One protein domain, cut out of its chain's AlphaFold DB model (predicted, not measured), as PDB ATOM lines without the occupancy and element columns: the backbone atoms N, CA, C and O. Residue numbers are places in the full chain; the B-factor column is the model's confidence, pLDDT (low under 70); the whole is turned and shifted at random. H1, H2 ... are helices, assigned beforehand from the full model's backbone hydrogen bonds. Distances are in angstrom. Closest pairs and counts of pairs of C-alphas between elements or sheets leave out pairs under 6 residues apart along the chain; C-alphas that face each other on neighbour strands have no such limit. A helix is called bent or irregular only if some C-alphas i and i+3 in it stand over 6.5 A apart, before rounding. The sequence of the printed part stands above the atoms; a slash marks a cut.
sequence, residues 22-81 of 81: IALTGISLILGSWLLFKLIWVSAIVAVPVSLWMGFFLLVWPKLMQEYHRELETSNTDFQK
ATOM      1  N   ILE A  22     -22.427 -32.499  30.578       72.31
ATOM      2  CA  ILE A  22     -22.111 -31.072  30.481       72.31
ATOM      3  C   ILE A  22     -23.375 -30.247  30.186       72.31
ATOM      4  O   ILE A  22     -23.656 -29.259  30.877       72.31
ATOM      5  N   ALA A  23     -24.167 -30.684  29.204       73.62
ATOM      6  CA  ALA A  23     -25.436 -30.051  28.864       73.62
ATOM      7  C   ALA A  23     -26.439 -30.119  30.028       73.62
ATOM      8  O   ALA A  23     -27.050 -29.106  30.358       73.62
ATOM      9  N   LEU A  24     -26.563 -31.267  30.705       76.06
ATOM     10  CA  LEU A  24     -27.444 -31.438  31.864       76.06
ATOM     11  C   LEU A  24     -27.034 -30.554  33.033       76.06
ATOM     12  O   LEU A  24     -27.916 -29.994  33.675       76.06
ATOM     13  N   THR A  25     -25.736 -30.388  33.302       76.38
ATOM     14  CA  THR A  25     -25.278 -29.444  34.330       76.38
ATOM     15  C   THR A  25     -25.607 -28.009  33.959       76.38
ATOM     16  O   THR A  25     -26.121 -27.295  34.810       76.38
ATOM     17  N   GLY A  26     -25.387 -27.594  32.705       72.62
ATOM     18  CA  GLY A  26     -25.752 -26.253  32.241       72.62
ATOM     19  C   GLY A  26     -27.255 -26.001  32.370       72.62
ATOM     20  O   GLY A  26     -27.666 -25.035  33.004       72.62
ATOM     21  N   ILE A  27     -28.076 -26.921  31.862       76.06
ATOM     22  CA  ILE A  27     -29.541 -26.851  31.936       76.06
ATOM     23  C   ILE A  27     -30.016 -26.866  33.396       76.06
ATOM     24  O   ILE A  27     -30.836 -26.035  33.773       76.06
ATOM     25  N   SER A  28     -29.477 -27.749  34.238       75.12
ATOM     26  CA  SER A  28     -29.833 -27.832  35.664       75.12
ATOM     27  C   SER A  28     -29.439 -26.573  36.432       75.12
ATOM     28  O   SER A  28     -30.203 -26.125  37.281       75.12
ATOM     29  N   LEU A  29     -28.290 -25.965  36.123       72.81
ATOM     30  CA  LEU A  29     -27.868 -24.692  36.718       72.81
ATOM     31  C   LEU A  29     -28.796 -23.547  36.314       72.81
ATOM     32  O   LEU A  29     -29.180 -22.745  37.163       72.81
ATOM     33  N   ILE A  30     -29.189 -23.489  35.040       72.06
ATOM     34  CA  ILE A  30     -30.115 -22.474  34.528       72.06
ATOM     35  C   ILE A  30     -31.494 -22.646  35.175       72.06
ATOM     36  O   ILE A  30     -32.041 -21.681  35.705       72.06
ATOM     37  N   LEU A  31     -32.032 -23.870  35.194       71.44
ATOM     38  CA  LEU A  31     -33.326 -24.188  35.809       71.44
ATOM     39  C   LEU A  31     -33.310 -23.981  37.331       71.44
ATOM     40  O   LEU A  31     -34.268 -23.451  37.888       71.44
ATOM     41  N   GLY A  32     -32.223 -24.347  38.010       70.44
ATOM     42  CA  GLY A  32     -32.055 -24.142  39.450       70.44
ATOM     43  C   GLY A  32     -31.944 -22.661  39.820       70.44
ATOM     44  O   GLY A  32     -32.592 -22.206  40.761       70.44
ATOM     45  N   SER A  33     -31.191 -21.881  39.037       66.00
ATOM     46  CA  SER A  33     -31.100 -20.423  39.192       66.00
ATOM     47  C   SER A  33     -32.447 -19.741  38.923       66.00
ATOM     48  O   SER A  33     -32.846 -18.834  39.659       66.00
ATOM     49  N   TRP A  34     -33.194 -20.231  37.929       62.50
ATOM     50  CA  TRP A  34     -34.550 -19.779  37.625       62.50
ATOM     51  C   TRP A  34     -35.511 -20.006  38.797       62.50
ATOM     52  O   TRP A  34     -36.286 -19.110  39.142       62.50
ATOM     53  N   LEU A  35     -35.453 -21.185  39.427       65.06
ATOM     54  CA  LEU A  35     -36.336 -21.547  40.537       65.06
ATOM     55  C   LEU A  35     -36.085 -20.690  41.789       65.06
ATOM     56  O   LEU A  35     -37.024 -20.401  42.527       65.06
ATOM     57  N   LEU A  36     -34.832 -20.274  42.014       63.81
ATOM     58  CA  LEU A  36     -34.419 -19.551  43.221       63.81
ATOM     59  C   LEU A  36     -34.550 -18.023  43.130       63.81
ATOM     60  O   LEU A  36     -34.839 -17.403  44.149       63.81
ATOM     61  N   PHE A  37     -34.352 -17.398  41.960       59.00
ATOM     62  CA  PHE A  37     -34.203 -15.930  41.889       59.00
ATOM     63  C   PHE A  37     -35.321 -15.159  41.168       59.00
ATOM     64  O   PHE A  37     -35.323 -13.932  41.242       59.00
ATOM     65  N   LYS A  38     -36.263 -15.812  40.463       63.91
ATOM     66  CA  LYS A  38     -37.326 -15.161  39.645       63.91
ATOM     67  C   LYS A  38     -36.853 -14.040  38.682       63.91
ATOM     68  O   LYS A  38     -37.673 -13.346  38.091       63.91
ATOM     69  N   LEU A  39     -35.546 -13.887  38.463       68.62
ATOM     70  CA  LEU A  39     -34.911 -12.914  37.568       68.62
ATOM     71  C   LEU A  39     -34.462 -13.630  36.291       68.62
ATOM     72  O   LEU A  39     -33.279 -13.883  36.070       68.62
ATOM     73  N   ILE A  40     -35.451 -13.943  35.452       65.12
ATOM     74  CA  ILE A  40     -35.329 -14.651  34.161       65.12
ATOM     75  C   ILE A  40     -34.240 -14.042  33.264       65.12
ATOM     76  O   ILE A  40     -33.548 -14.739  32.526       65.12
ATOM     77  N   TRP A  41     -34.072 -12.724  33.351       67.12
ATOM     78  CA  TRP A  41     -33.144 -11.966  32.523       67.12
ATOM     79  C   TRP A  41     -31.675 -12.308  32.789       67.12
ATOM     80  O   TRP A  41     -30.898 -12.488  31.854       67.12
ATOM     81  N   VAL A  42     -31.294 -12.453  34.060       69.00
ATOM     82  CA  VAL A  42     -29.902 -12.739  34.438       69.00
ATOM     83  C   VAL A  42     -29.548 -14.182  34.089       69.00
ATOM     84  O   VAL A  42     -28.475 -14.453  33.551       69.00
ATOM     85  N   SER A  43     -30.478 -15.109  34.322       69.19
ATOM     86  CA  SER A  43     -30.294 -16.525  33.999       69.19
ATOM     87  C   SER A  43     -30.170 -16.743  32.490       69.19
ATOM     88  O   SER A  43     -29.300 -17.497  32.064       69.19
ATOM     89  N   ALA A  44     -30.965 -16.046  31.671       72.06
ATOM     90  CA  ALA A  44     -30.876 -16.131  30.213       72.06
ATOM     91  C   ALA A  44     -29.532 -15.611  29.667       72.06
ATOM     92  O   ALA A  44     -28.929 -16.254  28.806       72.06
ATOM     93  N   ILE A  45     -29.019 -14.497  30.202       76.56
ATOM     94  CA  ILE A  45     -27.731 -13.926  29.773       76.56
ATOM     95  C   ILE A  45     -26.557 -14.850  30.104       76.56
ATOM     96  O   ILE A  45     -25.607 -14.903  29.332       76.56
ATOM     97  N   VAL A  46     -26.613 -15.600  31.206       72.62
ATOM     98  CA  VAL A  46     -25.571 -16.579  31.567       72.62
ATOM     99  C   VAL A  46     -25.754 -17.896  30.802       72.62
ATOM    100  O   VAL A  46     -24.777 -18.526  30.397       72.62
ATOM    101  N   ALA A  47     -27.000 -18.295  30.537       72.00
ATOM    102  CA  ALA A  47     -27.340 -19.519  29.815       72.00
ATOM    103  C   ALA A  47     -26.797 -19.544  28.385       72.00
ATOM    104  O   ALA A  47     -26.300 -20.575  27.930       72.00
ATOM    105  N   VAL A  48     -26.900 -18.420  27.675       76.69
ATOM    106  CA  VAL A  48     -26.494 -18.291  26.270       76.69
ATOM    107  C   VAL A  48     -24.997 -18.564  26.059       76.69
ATOM    108  O   VAL A  48     -24.687 -19.471  25.289       76.69
ATOM    109  N   PRO A  49     -24.052 -17.880  26.730       79.19
ATOM    110  CA  PRO A  49     -22.625 -18.130  26.563       79.19
ATOM    111  C   PRO A  49     -22.215 -19.512  27.069       79.19
ATOM    112  O   PRO A  49     -21.375 -20.139  26.435       79.19
ATOM    113  N   VAL A  50     -22.832 -20.035  28.137       75.75
ATOM    114  CA  VAL A  50     -22.577 -21.413  28.590       75.75
ATOM    115  C   VAL A  50     -23.022 -22.407  27.518       75.75
ATOM    116  O   VAL A  50     -22.253 -23.283  27.142       75.75
ATOM    117  N   SER A  51     -24.221 -22.247  26.959       73.75
ATOM    118  CA  SER A  51     -24.740 -23.143  25.918       73.75
ATOM    119  C   SER A  51     -23.948 -23.032  24.616       73.75
ATOM    120  O   SER A  51     -23.675 -24.050  23.987       73.75
ATOM    121  N   LEU A  52     -23.528 -21.824  24.235       82.81
ATOM    122  CA  LEU A  52     -22.645 -21.587  23.092       82.81
ATOM    123  C   LEU A  52     -21.271 -22.219  23.303       82.81
ATOM    124  O   LEU A  52     -20.771 -22.885  22.403       82.81
ATOM    125  N   TRP A  53     -20.678 -22.056  24.485       77.12
ATOM    126  CA  TRP A  53     -19.382 -22.639  24.822       77.12
ATOM    127  C   TRP A  53     -19.438 -24.167  24.818       77.12
ATOM    128  O   TRP A  53     -18.575 -24.827  24.239       77.12
ATOM    129  N   MET A  54     -20.496 -24.740  25.395       74.12
ATOM    130  CA  MET A  54     -20.702 -26.185  25.379       74.12
ATOM    131  C   MET A  54     -21.023 -26.697  23.973       74.12
ATOM    132  O   MET A  54     -20.454 -27.698  23.552       74.12
ATOM    133  N   GLY A  55     -21.853 -25.995  23.199       78.25
ATOM    134  CA  GLY A  55     -22.132 -26.331  21.801       78.25
ATOM    135  C   GLY A  55     -20.879 -26.277  20.925       78.25
ATOM    136  O   GLY A  55     -20.643 -27.188  20.132       78.25
ATOM    137  N   PHE A  56     -20.027 -25.270  21.126       80.12
ATOM    138  CA  PHE A  56     -18.721 -25.163  20.481       80.12
ATOM    139  C   PHE A  56     -17.853 -26.374  20.820       80.12
ATOM    140  O   PHE A  56     -17.375 -27.063  19.924       80.12
ATOM    141  N   PHE A  57     -17.721 -26.706  22.102       76.00
ATOM    142  CA  PHE A  57     -16.946 -27.863  22.534       76.00
ATOM    143  C   PHE A  57     -17.485 -29.181  21.959       76.00
ATOM    144  O   PHE A  57     -16.713 -30.082  21.660       76.00
ATOM    145  N   LEU A  58     -18.797 -29.304  21.759       75.94
ATOM    146  CA  LEU A  58     -19.415 -30.523  21.239       75.94
ATOM    147  C   LEU A  58     -19.395 -30.665  19.730       75.94
ATOM    148  O   LEU A  58     -19.370 -31.792  19.252       75.94
ATOM    149  N   LEU A  59     -19.422 -29.568  18.982       80.06
ATOM    150  CA  LEU A  59     -19.432 -29.610  17.521       80.06
ATOM    151  C   LEU A  59     -18.033 -29.437  16.939       80.06
ATOM    152  O   LEU A  59     -17.682 -30.116  15.976       80.06
ATOM    153  N   VAL A  60     -17.227 -28.558  17.526       83.62
ATOM    154  CA  VAL A  60     -15.905 -28.201  17.005       83.62
ATOM    155  C   VAL A  60     -14.866 -29.236  17.427       83.62
ATOM    156  O   VAL A  60     -14.171 -29.773  16.570       83.62
ATOM    157  N   TRP A  61     -14.824 -29.638  18.701       77.94
ATOM    158  CA  TRP A  61     -13.867 -30.651  19.173       77.94
ATOM    159  C   TRP A  61     -13.892 -31.970  18.380       77.94
ATOM    160  O   TRP A  61     -12.817 -32.424  17.982       77.94
ATOM    161  N   PRO A  62     -15.043 -32.638  18.128       76.19
ATOM    162  CA  PRO A  62     -15.017 -33.901  17.395       76.19
ATOM    163  C   PRO A  62     -14.551 -33.719  15.953       76.19
ATOM    164  O   PRO A  62     -13.898 -34.621  15.438       76.19
ATOM    165  N   LYS A  63     -14.827 -32.567  15.324       79.88
ATOM    166  CA  LYS A  63     -14.311 -32.260  13.985       79.88
ATOM    167  C   LYS A  63     -12.786 -32.181  13.991       79.88
ATOM    168  O   LYS A  63     -12.162 -32.864  13.187       79.88
ATOM    169  N   LEU A  64     -12.196 -31.458  14.946       81.62
ATOM    170  CA  LEU A  64     -10.736 -31.396  15.073       81.62
ATOM    171  C   LEU A  64     -10.116 -32.766  15.364       81.62
ATOM    172  O   LEU A  64      -9.095 -33.113  14.780       81.62
ATOM    173  N   MET A  65     -10.727 -33.576  16.235       81.00
ATOM    174  CA  MET A  65     -10.174 -34.903  16.525       81.00
ATOM    175  C   MET A  65     -10.280 -35.879  15.357       81.00
ATOM    176  O   MET A  65      -9.408 -36.733  15.204       81.00
ATOM    177  N   GLN A  66     -11.315 -35.764  14.524       79.69
ATOM    178  CA  GLN A  66     -11.400 -36.533  13.281       79.69
ATOM    179  C   GLN A  66     -10.271 -36.164  12.314       79.69
ATOM    180  O   GLN A  66      -9.701 -37.045  11.673       79.69
ATOM    181  N   GLU A  67      -9.945 -34.877  12.229       83.88
ATOM    182  CA  GLU A  67      -8.890 -34.362  11.358       83.88
ATOM    183  C   GLU A  67      -7.502 -34.810  11.831       83.88
ATOM    184  O   GLU A  67      -6.750 -35.396  11.055       83.88
ATOM    185  N   TYR A  68      -7.234 -34.707  13.136       82.19
ATOM    186  CA  TYR A  68      -6.010 -35.227  13.750       82.19
ATOM    187  C   TYR A  68      -5.808 -36.729  13.487       82.19
ATOM    188  O   TYR A  68      -4.712 -37.177  13.157       82.19
ATOM    189  N   HIS A  69      -6.872 -37.534  13.578       76.50
ATOM    190  CA  HIS A  69      -6.774 -38.963  13.272       76.50
ATOM    191  C   HIS A  69      -6.484 -39.255  11.800       76.50
ATOM    192  O   HIS A  69      -5.722 -40.181  11.516       76.50
ATOM    193  N   ARG A  70      -7.051 -38.474  10.872       79.50
ATOM    194  CA  ARG A  70      -6.731 -38.592   9.443       79.50
ATOM    195  C   ARG A  70      -5.262 -38.303   9.163       79.50
ATOM    196  O   ARG A  70      -4.651 -39.011   8.365       79.50
ATOM    197  N   GLU A  71      -4.700 -37.282   9.801       82.44
ATOM    198  CA  GLU A  71      -3.277 -36.953   9.662       82.44
ATOM    199  C   GLU A  71      -2.389 -38.083  10.195       82.44
ATOM    200  O   GLU A  71      -1.426 -38.471   9.531       82.44
ATOM    201  N   LEU A  72      -2.750 -38.683  11.336       81.19
ATOM    202  CA  LEU A  72      -2.048 -39.851  11.880       81.19
ATOM    203  C   LEU A  72      -2.108 -41.070  10.950       81.19
ATOM    204  O   LEU A  72      -1.099 -41.751  10.770       81.19
ATOM    205  N   GLU A  73      -3.270 -41.355  10.361       79.25
ATOM    206  CA  GLU A  73      -3.436 -42.463   9.413       79.25
ATOM    207  C   GLU A  73      -2.625 -42.228   8.128       79.25
ATOM    208  O   GLU A  73      -1.937 -43.133   7.648       79.25
ATOM    209  N   THR A  74      -2.629 -40.991   7.622       81.31
ATOM    210  CA  THR A  74      -1.848 -40.588   6.441       81.31
ATOM    211  C   THR A  74      -0.347 -40.730   6.697       81.31
ATOM    212  O   THR A  74       0.356 -41.333   5.891       81.31
ATOM    213  N   SER A  75       0.134 -40.255   7.851       80.31
ATOM    214  CA  SER A  75       1.535 -40.379   8.272       80.31
ATOM    215  C   SER A  75       1.974 -41.843   8.384       80.31
ATOM    216  O   SER A  75       2.983 -42.236   7.804       80.31
ATOM    217  N   ASN A  76       1.183 -42.690   9.054       76.81
ATOM    218  CA  ASN A  76       1.506 -44.110   9.230       76.81
ATOM    219  C   ASN A  76       1.559 -44.873   7.890       76.81
ATOM    220  O   ASN A  76       2.402 -45.745   7.698       76.81
ATOM    221  N   THR A  77       0.695 -44.508   6.939       75.94
ATOM    222  CA  THR A  77       0.688 -45.099   5.591       75.94
ATOM    223  C   THR A  77       1.954 -44.748   4.799       75.94
ATOM    224  O   THR A  77       2.439 -45.585   4.039       75.94
ATOM    225  N   ASP A  78       2.517 -43.552   4.995       78.31
ATOM    226  CA  ASP A  78       3.763 -43.114   4.348       78.31
ATOM    227  C   ASP A  78       4.980 -43.895   4.878       78.31
ATOM    228  O   ASP A  78       5.769 -44.416   4.098       78.31
ATOM    229  N   PHE A  79       5.066 -44.110   6.198       77.00
ATOM    230  CA  PHE A  79       6.124 -44.927   6.818       77.00
ATOM    231  C   PHE A  79       6.102 -46.414   6.422       77.00
ATOM    232  O   PHE A  79       7.091 -47.116   6.636       77.00
ATOM    233  N   GLN A  80       4.976 -46.929   5.923       64.69
ATOM    234  CA  GLN A  80       4.839 -48.330   5.505       64.69
ATOM    235  C   GLN A  80       5.204 -48.575   4.031       64.69
ATOM    236  O   GLN A  80       5.210 -49.734   3.609       64.69
ATOM    237  N   LYS A  81       5.480 -47.526   3.249       60.53
ATOM    238  CA  LYS A  81       5.785 -47.608   1.816       60.53
ATOM    239  C   LYS A  81       7.282 -47.495   1.539       60.53
ATOM    240  O   LYS A  81       7.727 -48.174   0.585       60.53
TER     241      LYS A  81
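Overview. This is residues 22 to 81 of the 81 residues of an uncharacterized protein of Oxynema sp. AP17 (UniProt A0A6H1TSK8). The model is a lopsided helical hairpin: a short helix, H1, and a long one, H2, lie side by side at one end, and the rest of H2 runs on alone as a long arm. H1 comes first, a tight turn folds the chain back, and H2 passes along H1 with residues 40 to 54 before residues 59 to 81 stick out free. The printed part has 60 residues with two named helices, H1 then H2, and no named strand; the class is all helix. It is extended, with a radius of gyration of the C-alphas of 19.6 A, and spans 66 by 16 by 8 A, a rod whose length comes from H2.

Arrangement. H1, residues 22 to 37, and H2, residues 40 to 79, form a helical hairpin. They touch, with 13 pairs of C-alphas within 8 A; the closest C-alphas are those of Ile 30 and Ser 43, 6.0 A apart. H2 touches H1 with residues 40 to 54 alone. Their lines stand at a shallow tilt of 7 degrees, and they run opposite ways. In H1 every O i to N i+4 pair is within hydrogen-bond range; in H2, 32 of 36 are.

Along the chain. H1 begins at C-alpha 22, (-22.111, -31.072, 30.481), and measures 22.5 A to C-alpha 37. H2 begins at C-alpha 40, (-35.329, -14.651, 34.161), and measures 58.2 A to C-alpha 79, (6.124, -44.927, 6.818). H2 is neither bent nor irregular, but only just: C-alphas 59 and 62 are 6.2 A apart.

Size, cuts and confidence. The two C-alphas farthest apart are those of Lys 38 and Lys 81, at 65.9 A. Without residues 59 to 81, which stand free, the body spans 30 by 16 by 6 A. The printed part has no cut, and the link from H1 to H2 is tight. The mean pLDDT of the printed part is 74.5; residues 33 to 43 and 80 to 81 are under 70.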